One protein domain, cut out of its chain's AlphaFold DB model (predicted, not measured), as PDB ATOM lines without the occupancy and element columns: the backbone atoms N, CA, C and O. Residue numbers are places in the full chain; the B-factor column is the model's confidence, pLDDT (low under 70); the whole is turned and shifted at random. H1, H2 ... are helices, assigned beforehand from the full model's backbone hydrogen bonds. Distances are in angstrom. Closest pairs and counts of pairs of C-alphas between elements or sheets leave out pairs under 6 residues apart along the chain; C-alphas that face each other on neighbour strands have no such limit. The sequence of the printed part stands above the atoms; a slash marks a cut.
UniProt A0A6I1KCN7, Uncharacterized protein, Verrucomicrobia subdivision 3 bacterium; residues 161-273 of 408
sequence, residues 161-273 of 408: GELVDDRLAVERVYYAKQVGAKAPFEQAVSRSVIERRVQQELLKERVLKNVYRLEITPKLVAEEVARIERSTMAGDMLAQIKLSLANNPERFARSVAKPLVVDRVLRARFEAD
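Overview. This is residues 161 to 273 of the 408 residues of an uncharacterized protein of Verrucomicrobia subdivision 3 bacterium (UniProt A0A6I1KCN7). Long helices H3 and H6 make a V, H1 bridging its open end. H4 crosses H6 away from H3; H5 packs on H1. The 113 printed residues, all helix by class with six named helices, H1 to H6, are compact: radius of gyration of the C-alphas 15.0 A, spans 43 by 31 by 25 A.

Arrangement. H1, residues 161 to 176, touches H5, residues 235 to 244, and H3, residues 191 to 212, closest C-alphas 164 and 195, 5.7 A. H6, residues 249 to 272, touches H3 at a steep tilt of 53 degrees, closest C-alphas 266 and 208, 6.0 A, and H4, residues 218 to 231, closest 258 and 221, 5.5 A. Every O i to N i+4 pair is within hydrogen-bond range in H3, H4 and H5, as are 11 of 12 in H1 and 17 of 20 in H6, while H2 is too short for such a pair.

Along the chain. H1 begins at C-alpha 161 (-9.681, -16.826, -51.373). H2 is residues 185 to 188. H6 ends at C-alpha 272 (-22.264, -40.408, -30.101).

Size, cuts and confidence. The printed part has no cut; its mean pLDDT is 96.9.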
ATOM      1  N   GLY A 161      -9.926 -18.265 -51.482       96.62
ATOM      2  CA  GLY A 161      -9.681 -16.826 -51.373       96.62
ATOM      3  C   GLY A 161     -10.934 -16.044 -50.976       96.62
ATOM      4  O   GLY A 161     -10.879 -15.254 -50.038       96.62
ATOM      5  N   GLU A 162     -12.071 -16.338 -51.608       96.44
ATOM      6  CA  GLU A 162     -13.359 -15.711 -51.280       96.44
ATOM      7  C   GLU A 162     -13.822 -16.054 -49.860       96.44
ATOM      8  O   GLU A 162     -14.297 -15.178 -49.140       96.44
ATOM      9  N   LEU A 163     -13.645 -17.304 -49.420       97.38
ATOM     10  CA  LEU A 163     -13.951 -17.707 -48.043       97.38
ATOM     11  C   LEU A 163     -13.067 -16.972 -47.024       97.38
ATOM     12  O   LEU A 163     -13.546 -16.564 -45.965       97.38
ATOM     13  N   VAL A 164     -11.784 -16.780 -47.339       98.06
ATOM     14  CA  VAL A 164     -10.850 -16.017 -46.500       98.06
ATOM     15  C   VAL A 164     -11.245 -14.546 -46.429       98.06
ATOM     16  O   VAL A 164     -11.246 -13.982 -45.336       98.06
ATOM     17  N   ASP A 165     -11.608 -13.931 -47.552       98.12
ATOM     18  CA  ASP A 165     -12.022 -12.529 -47.590       98.12
ATOM     19  C   ASP A 165     -13.357 -12.317 -46.851       98.12
ATOM     20  O   ASP A 165     -13.481 -11.381 -46.055       98.12
ATOM     21  N   ASP A 166     -14.322 -13.229 -47.018       98.25
ATOM     22  CA  ASP A 166     -15.564 -13.241 -46.241       98.25
ATOM     23  C   ASP A 166     -15.272 -13.350 -44.738       98.25
ATOM     24  O   ASP A 166     -15.790 -12.570 -43.933       98.25
ATOM     25  N   ARG A 167     -14.412 -14.294 -44.337       98.12
ATOM     26  CA  ARG A 167     -14.088 -14.500 -42.924       98.12
ATOM     27  C   ARG A 167     -13.334 -13.310 -42.334       98.12
ATOM     28  O   ARG A 167     -13.620 -12.924 -41.203       98.12
ATOM     29  N   LEU A 168     -12.432 -12.686 -43.090       98.31
ATOM     30  CA  LEU A 168     -11.774 -11.439 -42.693       98.31
ATOM     31  C   LEU A 168     -12.796 -10.321 -42.447       98.31
ATOM     32  O   LEU A 168     -12.697  -9.627 -41.436       98.31
ATOM     33  N   ALA A 169     -13.783 -10.157 -43.333       98.19
ATOM     34  CA  ALA A 169     -14.827  -9.145 -43.180       98.19
ATOM     35  C   ALA A 169     -15.676  -9.364 -41.915       98.19
ATOM     36  O   ALA A 169     -16.021  -8.400 -41.230       98.19
ATOM     37  N   VAL A 170     -15.972 -10.620 -41.570       98.12
ATOM     38  CA  VAL A 170     -16.674 -10.989 -40.328       98.12
ATOM     39  C   VAL A 170     -15.812 -10.693 -39.093       98.12
ATOM     40  O   VAL A 170     -16.272 -10.057 -38.145       98.12
ATOM     41  N   GLU A 171     -14.548 -11.117 -39.094       98.12
ATOM     42  CA  GLU A 171     -13.638 -10.973 -37.946       98.12
ATOM     43  C   GLU A 171     -13.286  -9.507 -37.661       98.12
ATOM     44  O   GLU A 171     -13.147  -9.131 -36.497       98.12
ATOM     45  N   ARG A 172     -13.231  -8.647 -38.689       98.06
ATOM     46  CA  ARG A 172     -13.094  -7.189 -38.511       98.06
ATOM     47  C   ARG A 172     -14.232  -6.601 -37.678       98.06
ATOM     48  O   ARG A 172     -13.976  -5.753 -36.825       98.06
ATOM     49  N   VAL A 173     -15.470  -7.058 -37.893       97.94
ATOM     50  CA  VAL A 173     -16.633  -6.594 -37.117       97.94
ATOM     51  C   VAL A 173     -16.524  -7.044 -35.662       97.94
ATOM     52  O   VAL A 173     -16.728  -6.233 -34.761       97.94
ATOM     53  N   TYR A 174     -16.142  -8.300 -35.414       96.75
ATOM     54  CA  TYR A 174     -15.914  -8.786 -34.048       96.75
ATOM     55  C   TYR A 174     -14.798  -8.014 -33.339       96.75
ATOM     56  O   TYR A 174     -14.987  -7.564 -32.209       96.75
ATOM     57  N   TYR A 175     -13.665  -7.804 -34.013       96.81
ATOM     58  CA  TYR A 175     -12.523  -7.087 -33.451       96.81
ATOM     59  C   TYR A 175     -12.871  -5.645 -33.075       96.81
ATOM     60  O   TYR A 175     -12.532  -5.190 -31.986       96.81
ATOM     61  N   ALA A 176     -13.619  -4.942 -33.931       96.12
ATOM     62  CA  ALA A 176     -14.059  -3.571 -33.674       96.12
ATOM     63  C   ALA A 176     -14.954  -3.433 -32.425       96.12
ATOM     64  O   ALA A 176     -15.087  -2.340 -31.879       96.12
ATOM     65  N   LYS A 177     -15.574  -4.527 -31.964       94.69
ATOM     66  CA  LYS A 177     -16.415  -4.560 -30.756       94.69
ATOM     67  C   LYS A 177     -15.669  -5.037 -29.510       94.69
ATOM     68  O   LYS A 177     -16.238  -5.006 -28.419       94.69
ATOM     69  N   GLN A 178     -14.418  -5.472 -29.641       93.94
ATOM     70  CA  GLN A 178     -13.631  -5.948 -28.512       93.94
ATOM     71  C   GLN A 178     -13.204  -4.777 -27.616       93.94
ATOM     72  O   GLN A 178     -12.457  -3.886 -28.023       93.94
ATOM     73  N   VAL A 179     -13.650  -4.793 -26.358       92.44
ATOM     74  CA  VAL A 179     -13.242  -3.793 -25.362       92.44
ATOM     75  C   VAL A 179     -11.747  -3.945 -25.075       92.44
ATOM     76  O   VAL A 179     -11.288  -5.017 -24.682       92.44
ATOM     77  N   GLY A 180     -10.987  -2.863 -25.255       92.44
ATOM     78  CA  GLY A 180      -9.554  -2.832 -24.952       92.44
ATOM     79  C   GLY A 180      -8.641  -3.403 -26.041       92.44
ATOM     80  O   GLY A 180      -7.496  -3.736 -25.737       92.44
ATOM     81  N   ALA A 181      -9.103  -3.514 -27.290       90.50
ATOM     82  CA  ALA A 181      -8.225  -3.787 -28.427       90.50
ATOM     83  C   ALA A 181      -7.163  -2.673 -28.565       90.50
ATOM     84  O   ALA A 181      -7.501  -1.505 -28.747       90.50
ATOM     85  N   LYS A 182      -5.878  -3.029 -28.423       91.94
ATOM     86  CA  LYS A 182      -4.751  -2.072 -28.432       91.94
ATOM     87  C   LYS A 182      -4.000  -2.007 -29.761       91.94
ATOM     88  O   LYS A 182      -3.348  -1.006 -30.032       91.94
ATOM     89  N   ALA A 183      -4.043  -3.080 -30.547       94.00
ATOM     90  CA  ALA A 183      -3.338  -3.178 -31.820       94.00
ATOM     91  C   ALA A 183      -4.306  -2.940 -32.995       94.00
ATOM     92  O   ALA A 183      -5.514  -3.112 -32.843       94.00
ATOM     93  N   PRO A 184      -3.812  -2.569 -34.184       95.50
ATOM     94  CA  PRO A 184      -4.595  -2.647 -35.411       95.50
ATOM     95  C   PRO A 184      -5.017  -4.092 -35.716       95.50
ATOM     96  O   PRO A 184      -4.282  -5.040 -35.421       95.50
ATOM     97  N   PHE A 185      -6.177  -4.261 -36.356       95.81
ATOM     98  CA  PHE A 185      -6.737  -5.574 -36.695       95.81
ATOM     99  C   PHE A 185      -5.743  -6.454 -37.460       95.81
ATOM    100  O   PHE A 185      -5.557  -7.612 -37.116       95.81
ATOM    101  N   GLU A 186      -5.057  -5.896 -38.454       94.25
ATOM    102  CA  GLU A 186      -4.131  -6.603 -39.342       94.25
ATOM    103  C   GLU A 186      -2.926  -7.184 -38.594       94.25
ATOM    104  O   GLU A 186      -2.363  -8.195 -39.018       94.25
ATOM    105  N   GLN A 187      -2.538  -6.556 -37.481       93.44
ATOM    106  CA  GLN A 187      -1.467  -7.044 -36.613       93.44
ATOM    107  C   GLN A 187      -1.975  -8.122 -35.650       93.44
ATOM    108  O   GLN A 187      -1.272  -9.095 -35.391       93.44
ATOM    109  N   ALA A 188      -3.195  -7.968 -35.127       94.38
ATOM    110  CA  ALA A 188      -3.790  -8.918 -34.187       94.38
ATOM    111  C   ALA A 188      -4.319 -10.194 -34.866       94.38
ATOM    112  O   ALA A 188      -4.254 -11.281 -34.294       94.38
ATOM    113  N   VAL A 189      -4.847 -10.065 -36.084       95.62
ATOM    114  CA  VAL A 189      -5.501 -11.124 -36.856       95.62
ATOM    115  C   VAL A 189      -4.973 -11.076 -38.289       95.62
ATOM    116  O   VAL A 189      -5.537 -10.441 -39.179       95.62
ATOM    117  N   SER A 190      -3.856 -11.762 -38.521       96.38
ATOM    118  CA  SER A 190      -3.254 -11.826 -39.852       96.38
ATOM    119  C   SER A 190      -4.097 -12.661 -40.827       96.38
ATOM    120  O   SER A 190      -4.805 -13.598 -40.440       96.38
ATOM    121  N   ARG A 191      -3.956 -12.391 -42.132       96.62
ATOM    122  CA  ARG A 191      -4.603 -13.179 -43.200       96.62
ATOM    123  C   ARG A 191      -4.275 -14.673 -43.106       96.62
ATOM    124  O   ARG A 191      -5.167 -15.492 -43.285       96.62
ATOM    125  N   SER A 192      -3.041 -15.036 -42.748       96.19
ATOM    126  CA  SER A 192      -2.619 -16.438 -42.600       96.19
ATOM    127  C   SER A 192      -3.259 -17.151 -41.401       96.19
ATOM    128  O   SER A 192      -3.417 -18.372 -41.411       96.19
ATOM    129  N   VAL A 193      -3.654 -16.421 -40.351       96.88
ATOM    130  CA  VAL A 193      -4.473 -16.987 -39.265       96.88
ATOM    131  C   VAL A 193      -5.877 -17.299 -39.780       96.88
ATOM    132  O   VAL A 193      -6.380 -18.389 -39.514       96.88
ATOM    133  N   ILE A 194      -6.484 -16.391 -40.550       97.81
ATOM    134  CA  ILE A 194      -7.812 -16.612 -41.135       97.81
ATOM    135  C   ILE A 194      -7.805 -17.749 -42.153       97.81
ATOM    136  O   ILE A 194      -8.679 -18.607 -42.107       97.81
ATOM    137  N   GLU A 195      -6.796 -17.813 -43.014       97.81
ATOM    138  CA  GLU A 195      -6.644 -18.904 -43.974       97.81
ATOM    139  C   GLU A 195      -6.569 -20.265 -43.282       97.81
ATOM    140  O   GLU A 195      -7.312 -21.177 -43.639       97.81
ATOM    141  N   ARG A 196      -5.768 -20.392 -42.215       97.00
ATOM    142  CA  ARG A 196      -5.731 -21.626 -41.416       97.00
ATOM    143  C   ARG A 196      -7.091 -21.974 -40.807       97.00
ATOM    144  O   ARG A 196      -7.444 -23.149 -40.796       97.00
ATOM    145  N   ARG A 197      -7.866 -20.986 -40.338       96.75
ATOM    146  CA  ARG A 197      -9.232 -21.221 -39.829       96.75
ATOM    147  C   ARG A 197     -10.165 -21.727 -40.930       96.75
ATOM    148  O   ARG A 197     -10.843 -22.724 -40.718       96.75
ATOM    149  N   VAL A 198     -10.152 -21.102 -42.107       97.94
ATOM    150  CA  VAL A 198     -10.961 -21.540 -43.259       97.94
ATOM    151  C   VAL A 198     -10.588 -22.965 -43.676       97.94
ATOM    152  O   VAL A 198     -11.467 -23.796 -43.875       97.94
ATOM    153  N   GLN A 199      -9.296 -23.297 -43.726       96.62
ATOM    154  CA  GLN A 199      -8.848 -24.663 -44.020       96.62
ATOM    155  C   GLN A 199      -9.331 -25.672 -42.969       96.62
ATOM    156  O   GLN A 199      -9.745 -26.775 -43.317       96.62
ATOM    157  N   GLN A 200      -9.339 -25.302 -41.685       96.94
ATOM    158  CA  GLN A 200      -9.909 -26.143 -40.628       96.94
ATOM    159  C   GLN A 200     -11.426 -26.329 -40.779       96.94
ATOM    160  O   GLN A 200     -11.927 -27.424 -40.532       96.94
ATOM    161  N   GLU A 201     -12.168 -25.298 -41.187       97.06
ATOM    162  CA  GLU A 201     -13.609 -25.398 -41.462       97.06
ATOM    163  C   GLU A 201     -13.880 -26.347 -42.644       97.06
ATOM    164  O   GLU A 201     -14.705 -27.257 -42.528       97.06
ATOM    165  N   LEU A 202     -13.111 -26.226 -43.731       96.88
ATOM    166  CA  LEU A 202     -13.189 -27.127 -44.888       96.88
ATOM    167  C   LEU A 202     -12.787 -28.569 -44.545       96.88
ATOM    168  O   LEU A 202     -13.415 -29.516 -45.025       96.88
ATOM    169  N   LEU A 203     -11.781 -28.757 -43.684       97.06
ATOM    170  CA  LEU A 203     -11.417 -30.074 -43.166       97.06
ATOM    171  C   LEU A 203     -12.597 -30.703 -42.422       97.06
ATOM    172  O   LEU A 203     -12.927 -31.857 -42.682       97.06
ATOM    173  N   LYS A 204     -13.265 -29.963 -41.529       98.06
ATOM    174  CA  LYS A 204     -14.430 -30.480 -40.790       98.06
ATOM    175  C   LYS A 204     -15.558 -30.900 -41.731       98.06
ATOM    176  O   LYS A 204     -16.133 -31.969 -41.539       98.06
ATOM    177  N   GLU A 205     -15.840 -30.113 -42.770       97.56
ATOM    178  CA  GLU A 205     -16.814 -30.491 -43.803       97.56
ATOM    179  C   GLU A 205     -16.432 -31.799 -44.502       97.56
ATOM    180  O   GLU A 205     -17.259 -32.704 -44.645       97.56
ATOM    181  N   ARG A 206     -15.163 -31.927 -44.903       97.31
ATOM    182  CA  ARG A 206     -14.655 -33.125 -45.575       97.31
ATOM    183  C   ARG A 206     -14.705 -34.350 -44.669       97.31
ATOM    184  O   ARG A 206     -15.117 -35.415 -45.117       97.31
ATOM    185  N   VAL A 207     -14.330 -34.207 -43.400       97.44
ATOM    186  CA  VAL A 207     -14.391 -35.288 -42.406       97.44
ATOM    187  C   VAL A 207     -15.832 -35.732 -42.188       97.44
ATOM    188  O   VAL A 207     -16.099 -36.931 -42.182       97.44
ATOM    189  N   LEU A 208     -16.778 -34.796 -42.083       97.75
ATOM    190  CA  LEU A 208     -18.195 -35.124 -41.942       97.75
ATOM    191  C   LEU A 208     -18.705 -35.958 -43.131       97.75
ATOM    192  O   LEU A 208     -19.357 -36.988 -42.942       97.75
ATOM    193  N   LYS A 209     -18.314 -35.578 -44.350       97.12
ATOM    194  CA  LYS A 209     -18.641 -36.319 -45.574       97.12
ATOM    195  C   LYS A 209     -17.941 -37.678 -45.655       97.12
ATOM    196  O   LYS A 209     -18.560 -38.668 -46.035       97.12
ATOM    197  N   ASN A 210     -16.658 -37.758 -45.322       96.56
ATOM    198  CA  ASN A 210     -15.869 -38.973 -45.530       96.56
ATOM    199  C   ASN A 210     -16.093 -40.017 -44.435       96.56
ATOM    200  O   ASN A 210     -16.247 -41.196 -44.750       96.56
ATOM    201  N   VAL A 211     -16.128 -39.586 -43.173       96.25
ATOM    202  CA  VAL A 211     -16.249 -40.474 -42.008       96.25
ATOM    203  C   VAL A 211     -17.708 -40.817 -41.739       96.25
ATOM    204  O   VAL A 211     -18.042 -41.987 -41.587       96.25
ATOM    205  N   TYR A 212     -18.591 -39.815 -41.738       96.56
ATOM    206  CA  TYR A 212     -19.999 -40.003 -41.377       96.56
ATOM    207  C   TYR A 212     -20.946 -40.088 -42.575       96.56
ATOM    208  O   TYR A 212     -22.149 -40.243 -42.375       96.56
ATOM    209  N   ARG A 213     -20.428 -39.989 -43.811       97.50
ATOM    210  CA  ARG A 213     -21.235 -40.001 -45.048       97.50
ATOM    211  C   ARG A 213     -22.368 -38.975 -45.018       97.50
ATOM    212  O   ARG A 213     -23.436 -39.201 -45.579       97.50
ATOM    213  N   LEU A 214     -22.121 -37.846 -44.354       97.25
ATOM    214  CA  LEU A 214     -23.110 -36.805 -44.124       97.25
ATOM    215  C   LEU A 214     -22.654 -35.509 -44.791       97.25
ATOM    216  O   LEU A 214     -21.570 -34.999 -44.517       97.25
ATOM    217  N   GLU A 215     -23.508 -34.960 -45.647       97.00
ATOM    218  CA  GLU A 215     -23.317 -33.640 -46.245       97.00
ATOM    219  C   GLU A 215     -24.278 -32.632 -45.608       97.00
ATOM    220  O   GLU A 215     -25.444 -32.938 -45.344       97.00
ATOM    221  N   ILE A 216     -23.795 -31.415 -45.350       97.25
ATOM    222  CA  ILE A 216     -24.650 -30.342 -44.839       97.25
ATOM    223  C   ILE A 216     -25.524 -29.818 -45.975       97.25
ATOM    224  O   ILE A 216     -25.034 -29.221 -46.933       97.25
ATOM    225  N   THR A 217     -26.833 -30.028 -45.848       96.62
ATOM    226  CA  THR A 217     -27.811 -29.611 -46.854       96.62
ATOM    227  C   THR A 217     -28.102 -28.107 -46.774       96.62
ATOM    228  O   THR A 217     -28.039 -27.523 -45.687       96.62
ATOM    229  N   PRO A 218     -28.517 -27.464 -47.885       96.44
ATOM    230  CA  PRO A 218     -28.937 -26.060 -47.873       96.44
ATOM    231  C   PRO A 218     -30.055 -25.768 -46.863       96.44
ATOM    232  O   PRO A 218     -30.064 -24.711 -46.238       96.44
ATOM    233  N   LYS A 219     -30.963 -26.731 -46.646       97.44
ATOM    234  CA  LYS A 219     -32.040 -26.627 -45.653       97.44
ATOM    235  C   LYS A 219     -31.495 -26.469 -44.230       97.44
ATOM    236  O   LYS A 219     -31.935 -25.570 -43.523       97.44
ATOM    237  N   LEU A 220     -30.513 -27.285 -43.830       97.12
ATOM    238  CA  LEU A 220     -29.891 -27.182 -42.502       97.12
ATOM    239  C   LEU A 220     -29.198 -25.828 -42.301       97.12
ATOM    240  O   LEU A 220     -29.249 -25.260 -41.212       97.12
ATOM    241  N   VAL A 221     -28.571 -25.292 -43.353       98.44
ATOM    242  CA  VAL A 221     -27.949 -23.961 -43.301       98.44
ATOM    243  C   VAL A 221     -29.012 -22.869 -43.165       98.44
ATOM    244  O   VAL A 221     -28.853 -21.980 -42.334       98.44
ATOM    245  N   ALA A 222     -30.110 -22.942 -43.922       98.06
ATOM    246  CA  ALA A 222     -31.206 -21.976 -43.836       98.06
ATOM    247  C   ALA A 222     -31.885 -21.982 -42.453       98.06
ATOM    248  O   ALA A 222     -32.158 -20.921 -41.892       98.06
ATOM    249  N   GLU A 223     -32.101 -23.165 -41.872       98.19
ATOM    250  CA  GLU A 223     -32.604 -23.310 -40.500       98.19
ATOM    251  C   GLU A 223     -31.654 -22.673 -39.479       98.19
ATOM    252  O   GLU A 223     -32.104 -21.996 -38.551       98.19
ATOM    253  N   GLU A 224     -30.343 -22.830 -39.667       98.56
ATOM    254  CA  GLU A 224     -29.348 -22.201 -38.800       98.56
ATOM    255  C   GLU A 224     -29.310 -20.676 -38.962       98.56
ATOM    256  O   GLU A 224     -29.236 -19.969 -37.958       98.56
ATOM    257  N   VAL A 225     -29.423 -20.150 -40.187       98.56
ATOM    258  CA  VAL A 225     -29.553 -18.701 -40.429       98.56
ATOM    259  C   VAL A 225     -30.768 -18.152 -39.681       98.56
ATOM    260  O   VAL A 225     -30.629 -17.221 -38.888       98.56
ATOM    261  N   ALA A 226     -31.937 -18.777 -39.848       98.25
ATOM    262  CA  ALA A 226     -33.163 -18.364 -39.168       98.25
ATOM    263  C   ALA A 226     -33.043 -18.462 -37.637       98.25
ATOM    264  O   ALA A 226     -33.590 -17.633 -36.904       98.25
ATOM    265  N   ARG A 227     -32.315 -19.466 -37.127       98.19
ATOM    266  CA  ARG A 227     -32.008 -19.588 -35.698       98.19
ATOM    267  C   ARG A 227     -31.159 -18.409 -35.220       98.19
ATOM    268  O   ARG A 227     -31.525 -17.799 -34.222       98.19
ATOM    269  N   ILE A 228     -30.064 -18.088 -35.916       97.88
ATOM    270  CA  ILE A 228     -29.158 -16.979 -35.568       97.88
ATOM    271  C   ILE A 228     -29.923 -15.656 -35.521       97.88
ATOM    272  O   ILE A 228     -29.794 -14.919 -34.547       97.88
ATOM    273  N   GLU A 229     -30.751 -15.383 -36.530       97.38
ATOM    274  CA  GLU A 229     -31.564 -14.165 -36.595       97.38
ATOM    275  C   GLU A 229     -32.545 -14.053 -35.428       97.38
ATOM    276  O   GLU A 229     -32.689 -12.981 -34.848       97.38
ATOM    277  N   ARG A 230     -33.188 -15.162 -35.048       97.81
ATOM    278  CA  ARG A 230     -34.188 -15.180 -33.975       97.81
ATOM    279  C   ARG A 230     -33.580 -15.120 -32.576       97.81
ATOM    280  O   ARG A 230     -34.186 -14.546 -31.681       97.81
ATOM    281  N   SER A 231     -32.441 -15.781 -32.358       96.62
ATOM    282  CA  SER A 231     -31.875 -15.966 -31.015       96.62
ATOM    283  C   SER A 231     -30.747 -14.998 -30.667       96.62
ATOM    284  O   SER A 231     -30.260 -15.037 -29.539       96.62
ATOM    285  N   THR A 232     -30.264 -14.184 -31.612       96.44
ATOM    286  CA  THR A 232     -29.182 -13.243 -31.305       96.44
ATOM    287  C   THR A 232     -29.680 -12.116 -30.404       96.44
ATOM    288  O   THR A 232     -30.667 -11.452 -30.699       96.44
ATOM    289  N   MET A 233     -28.961 -11.867 -29.309       96.31
ATOM    290  CA  MET A 233     -29.152 -10.661 -28.495       96.31
ATOM    291  C   MET A 233     -28.303  -9.485 -29.004       96.31
ATOM    292  O   MET A 233     -28.471  -8.358 -28.554       96.31
ATOM    293  N   ALA A 234     -27.399  -9.732 -29.959       95.06
ATOM    294  CA  ALA A 234     -26.497  -8.739 -30.534       95.06
ATOM    295  C   ALA A 234     -26.956  -8.344 -31.950       95.06
ATOM    296  O   ALA A 234     -26.227  -8.534 -32.927       95.06
ATOM    297  N   GLY A 235     -28.184  -7.823 -32.059       96.88
ATOM    298  CA  GLY A 235     -28.806  -7.454 -33.339       96.88
ATOM    299  C   GLY A 235     -27.955  -6.487 -34.166       96.88
ATOM    300  O   GLY A 235     -27.708  -6.740 -35.345       96.88
ATOM    301  N   ASP A 236     -27.402  -5.453 -33.530       97.19
ATOM    302  CA  ASP A 236     -26.540  -4.469 -34.197       97.19
ATOM    303  C   ASP A 236     -25.254  -5.092 -34.752       97.19
ATOM    304  O   ASP A 236     -24.824  -4.772 -35.858       97.19
ATOM    305  N   MET A 237     -24.632  -6.012 -34.004       97.25
ATOM    306  CA  MET A 237     -23.440  -6.729 -34.466       97.25
ATOM    307  C   MET A 237     -23.781  -7.625 -35.659       97.25
ATOM    308  O   MET A 237     -23.046  -7.634 -36.644       97.25
ATOM    309  N   LEU A 238     -24.915  -8.330 -35.607       98.00
ATOM    310  CA  LEU A 238     -25.382  -9.151 -36.722       98.00
ATOM    311  C   LEU A 238     -25.650  -8.302 -37.977       98.00
ATOM    312  O   LEU A 238     -25.254  -8.699 -39.072       98.00
ATOM    313  N   ALA A 239     -26.270  -7.130 -37.826       98.12
ATOM    314  CA  ALA A 239     -26.493  -6.197 -38.929       98.12
ATOM    315  C   ALA A 239     -25.167  -5.712 -39.543       98.12
ATOM    316  O   ALA A 239     -25.028  -5.697 -40.764       98.12
ATOM    317  N   GLN A 240     -24.165  -5.395 -38.716       98.31
ATOM    318  CA  GLN A 240     -22.829  -5.007 -39.189       98.31
ATOM    319  C   GLN A 240     -22.106  -6.145 -39.921       98.31
ATOM    320  O   GLN A 240     -21.475  -5.896 -40.945       98.31
ATOM    321  N   ILE A 241     -22.229  -7.389 -39.444       98.44
ATOM    322  CA  ILE A 241     -21.690  -8.573 -40.132       98.44
ATOM    323  C   ILE A 241     -22.358  -8.756 -41.501       98.44
ATOM    324  O   ILE A 241     -21.681  -8.985 -42.499       98.44
ATOM    325  N   LYS A 242     -23.689  -8.638 -41.580       98.25
ATOM    326  CA  LYS A 242     -24.400  -8.728 -42.865       98.25
ATOM    327  C   LYS A 242     -23.964  -7.620 -43.819       98.25
ATOM    328  O   LYS A 242     -23.674  -7.905 -44.980       98.25
ATOM    329  N   LEU A 243     -23.833  -6.392 -43.320       98.50
ATOM    330  CA  LEU A 243     -23.368  -5.255 -44.106       98.50
ATOM    331  C   LEU A 243     -21.934  -5.455 -44.620       98.50
ATOM    332  O   LEU A 243     -21.680  -5.181 -45.791       98.50
ATOM    333  N   SER A 244     -21.010  -5.980 -43.802       98.19
ATOM    334  CA  SER A 244     -19.626  -6.251 -44.232       98.19
ATOM    335  C   SER A 244     -19.535  -7.342 -45.306       98.19
ATOM    336  O   SER A 244     -18.601  -7.353 -46.107       98.19
ATOM    337  N   LEU A 245     -20.554  -8.200 -45.396       98.31
ATOM    338  CA  LEU A 245     -20.748  -9.184 -46.463       98.31
ATOM    339  C   LEU A 245     -21.620  -8.661 -47.622       98.31
ATOM    340  O   LEU A 245     -22.135  -9.449 -48.420       98.31
ATOM    341  N   ALA A 246     -21.767  -7.338 -47.745       98.19
ATOM    342  CA  ALA A 246     -22.571  -6.649 -48.759       98.19
ATOM    343  C   ALA A 246     -24.067  -7.024 -48.740       98.19
ATOM    344  O   ALA A 246     -24.722  -7.032 -49.778       98.19
ATOM    345  N   ASN A 247     -24.604  -7.365 -47.563       97.81
ATOM    346  CA  ASN A 247     -25.973  -7.852 -47.363       97.81
ATOM    347  C   ASN A 247     -26.341  -9.045 -48.263       97.81
ATOM    348  O   ASN A 247     -27.514  -9.270 -48.554       97.81
ATOM    349  N   ASN A 248     -25.347  -9.826 -48.695       97.69
ATOM    350  CA  ASN A 248     -25.574 -11.001 -49.519       97.69
ATOM    351  C   ASN A 248     -25.929 -12.208 -48.618       97.69
ATOM    352  O   ASN A 248     -25.078 -12.655 -47.834       97.69
ATOM    353  N   PRO A 249     -27.154 -12.764 -48.720       96.88
ATOM    354  CA  PRO A 249     -27.597 -13.858 -47.858       96.88
ATOM    355  C   PRO A 249     -26.807 -15.152 -48.085       96.88
ATOM    356  O   PRO A 249     -26.579 -15.892 -47.131       96.88
ATOM    357  N   GLU A 250     -26.327 -15.411 -49.303       96.62
ATOM    358  CA  GLU A 250     -25.517 -16.595 -49.609       96.62
ATOM    359  C   GLU A 250     -24.129 -16.503 -48.971       96.62
ATOM    360  O   GLU A 250     -23.654 -17.480 -48.391       96.62
ATOM    361  N   ARG A 251     -23.499 -15.318 -49.000       97.81
ATOM    362  CA  ARG A 251     -22.220 -15.076 -48.303       97.81
ATOM    363  C   ARG A 251     -22.379 -15.257 -46.797       97.81
ATOM    364  O   ARG A 251     -21.553 -15.915 -46.170       97.81
ATOM    365  N   PHE A 252     -23.460 -14.736 -46.214       98.25
ATOM    366  CA  PHE A 252     -23.748 -14.921 -44.789       98.25
ATOM    367  C   PHE A 252     -23.983 -16.398 -44.435       98.25
ATOM    368  O   PHE A 252     -23.377 -16.924 -43.498       98.25
ATOM    369  N   ALA A 253     -24.819 -17.090 -45.212       98.00
ATOM    370  CA  ALA A 253     -25.106 -18.507 -45.025       98.00
ATOM    371  C   ALA A 253     -23.829 -19.359 -45.101       98.00
ATOM    372  O   ALA A 253     -23.598 -20.211 -44.246       98.00
ATOM    373  N   ARG A 254     -22.971 -19.096 -46.089       97.00
ATOM    374  CA  ARG A 254     -21.724 -19.831 -46.317       97.00
ATOM    375  C   ARG A 254     -20.654 -19.555 -45.265       97.00
ATOM    376  O   ARG A 254     -20.031 -20.501 -44.806       97.00
ATOM    377  N   SER A 255     -20.441 -18.295 -44.896       97.31
ATOM    378  CA  SER A 255     -19.254 -17.880 -44.129       97.31
ATOM    379  C   SER A 255     -19.515 -17.730 -42.627       97.31
ATOM    380  O   SER A 255     -18.572 -17.672 -41.840       97.31
ATOM    381  N   VAL A 256     -20.787 -17.694 -42.212       97.94
ATOM    382  CA  VAL A 256     -21.191 -17.615 -40.798       97.94
ATOM    383  C   VAL A 256     -21.990 -18.845 -40.377       97.94
ATOM    384  O   VAL A 256     -21.614 -19.521 -39.421       97.94
ATOM    385  N   ALA A 257     -23.086 -19.160 -41.073       98.31
ATOM    386  CA  ALA A 257     -24.005 -20.203 -40.611       98.31
ATOM    387  C   ALA A 257     -23.478 -21.623 -40.864       98.31
ATOM    388  O   ALA A 257     -23.499 -22.460 -39.961       98.31
ATOM    389  N   LYS A 258     -22.974 -21.914 -42.066       98.12
ATOM    390  CA  LYS A 258     -22.532 -23.264 -42.437       98.12
ATOM    391  C   LYS A 258     -21.414 -23.803 -41.524       98.12
ATOM    392  O   LYS A 258     -21.605 -24.911 -41.021       98.12
ATOM    393  N   PRO A 259     -20.331 -23.064 -41.199       98.19
ATOM    394  CA  PRO A 259     -19.284 -23.569 -40.308       98.19
ATOM    395  C   PRO A 259     -19.803 -23.927 -38.909       98.19
ATOM    396  O   PRO A 259     -19.352 -24.909 -38.320       98.19
ATOM    397  N   LEU A 260     -20.793 -23.182 -38.397       97.94
ATOM    398  CA  LEU A 260     -21.448 -23.472 -37.117       97.94
ATOM    399  C   LEU A 260     -22.232 -24.789 -37.158       97.94
ATOM    400  O   LEU A 260     -22.124 -25.598 -36.235       97.94
ATOM    401  N   VAL A 261     -23.004 -25.025 -38.227       98.44
ATOM    402  CA  VAL A 261     -23.735 -26.292 -38.402       98.44
ATOM    403  C   VAL A 261     -22.761 -27.456 -38.524       98.44
ATOM    404  O   VAL A 261     -22.951 -28.469 -37.855       98.44
ATOM    405  N   VAL A 262     -21.725 -27.307 -39.350       98.50
ATOM    406  CA  VAL A 262     -20.705 -28.336 -39.576       98.50
ATOM    407  C   VAL A 262     -20.044 -28.728 -38.259       98.50
ATOM    408  O   VAL A 262     -20.035 -29.910 -37.928       98.50
ATOM    409  N   ASP A 263     -19.535 -27.761 -37.486       98.38
ATOM    410  CA  ASP A 263     -18.856 -28.037 -36.215       98.38
ATOM    411  C   ASP A 263     -19.790 -28.724 -35.214       98.38
ATOM    412  O   ASP A 263     -19.439 -29.762 -34.651       98.38
ATOM    413  N   ARG A 264     -21.015 -28.207 -35.056       97.88
ATOM    414  CA  ARG A 264     -22.012 -28.773 -34.138       97.88
ATOM    415  C   ARG A 264     -22.375 -30.209 -34.504       97.88
ATOM    416  O   ARG A 264     -22.388 -31.076 -33.632       97.88
ATOM    417  N   VAL A 265     -22.689 -30.465 -35.774       98.06
ATOM    418  CA  VAL A 265     -23.071 -31.806 -36.241       98.06
ATOM    419  C   VAL A 265     -21.891 -32.762 -36.109       98.06
ATOM    420  O   VAL A 265     -22.071 -33.881 -35.635       98.06
ATOM    421  N   LEU A 266     -20.684 -32.328 -36.477       97.88
ATOM    422  CA  LEU A 266     -19.492 -33.162 -36.402       97.88
ATOM    423  C   LEU A 266     -19.148 -33.547 -34.957       97.88
ATOM    424  O   LEU A 266     -18.905 -34.724 -34.695       97.88
ATOM    425  N   ARG A 267     -19.187 -32.596 -34.014       97.44
ATOM    426  CA  ARG A 267     -18.968 -32.867 -32.582       97.44
ATOM    427  C   ARG A 267     -20.015 -33.820 -32.016       97.44
ATOM    428  O   ARG A 267     -19.650 -34.812 -31.395       97.44
ATOM    429  N   ALA A 268     -21.295 -33.589 -32.311       96.38
ATOM    430  CA  ALA A 268     -22.369 -34.468 -31.852       96.38
ATOM    431  C   ALA A 268     -22.214 -35.905 -32.382       96.38
ATOM    432  O   ALA A 268     -22.444 -36.869 -31.654       96.38
ATOM    433  N   ARG A 269     -21.794 -36.067 -33.646       96.88
ATOM    434  CA  ARG A 269     -21.513 -37.390 -34.226       96.88
ATOM    435  C   ARG A 269     -20.311 -38.057 -33.570       96.88
ATOM    436  O   ARG A 269     -20.399 -39.237 -33.252       96.88
ATOM    437  N   PHE A 270     -19.237 -37.311 -33.336       96.12
ATOM    438  CA  PHE A 270     -18.053 -37.813 -32.646       96.12
ATOM    439  C   PHE A 270     -18.365 -38.308 -31.229       96.12
ATOM    440  O   PHE A 270     -17.936 -39.393 -30.848       96.12
ATOM    441  N   GLU A 271     -19.140 -37.542 -30.462       92.88
ATOM    442  CA  GLU A 271     -19.524 -37.900 -29.092       92.88
ATOM    443  C   GLU A 271     -20.429 -39.140 -29.043       92.88
ATOM    444  O   GLU A 271     -20.275 -39.981 -28.155       92.88
ATOM    445  N   ALA A 272     -21.344 -39.274 -30.008       92.81
ATOM    446  CA  ALA A 272     -22.264 -40.408 -30.101       92.81
ATOM    447  C   ALA A 272     -21.620 -41.685 -30.678       92.81
ATOM    448  O   ALA A 272     -22.151 -42.781 -30.492       92.81
ATOM    449  N   ASP A 273     -20.499 -41.566 -31.391       94.88
ATOM    450  CA  ASP A 273     -19.849 -42.690 -32.058       94.88
ATOM    451  C   ASP A 273     -18.972 -43.492 -31.082       94.88
ATOM    452  O   ASP A 273     -17.787 -43.219 -30.859       94.88
TER     453      ASP A 273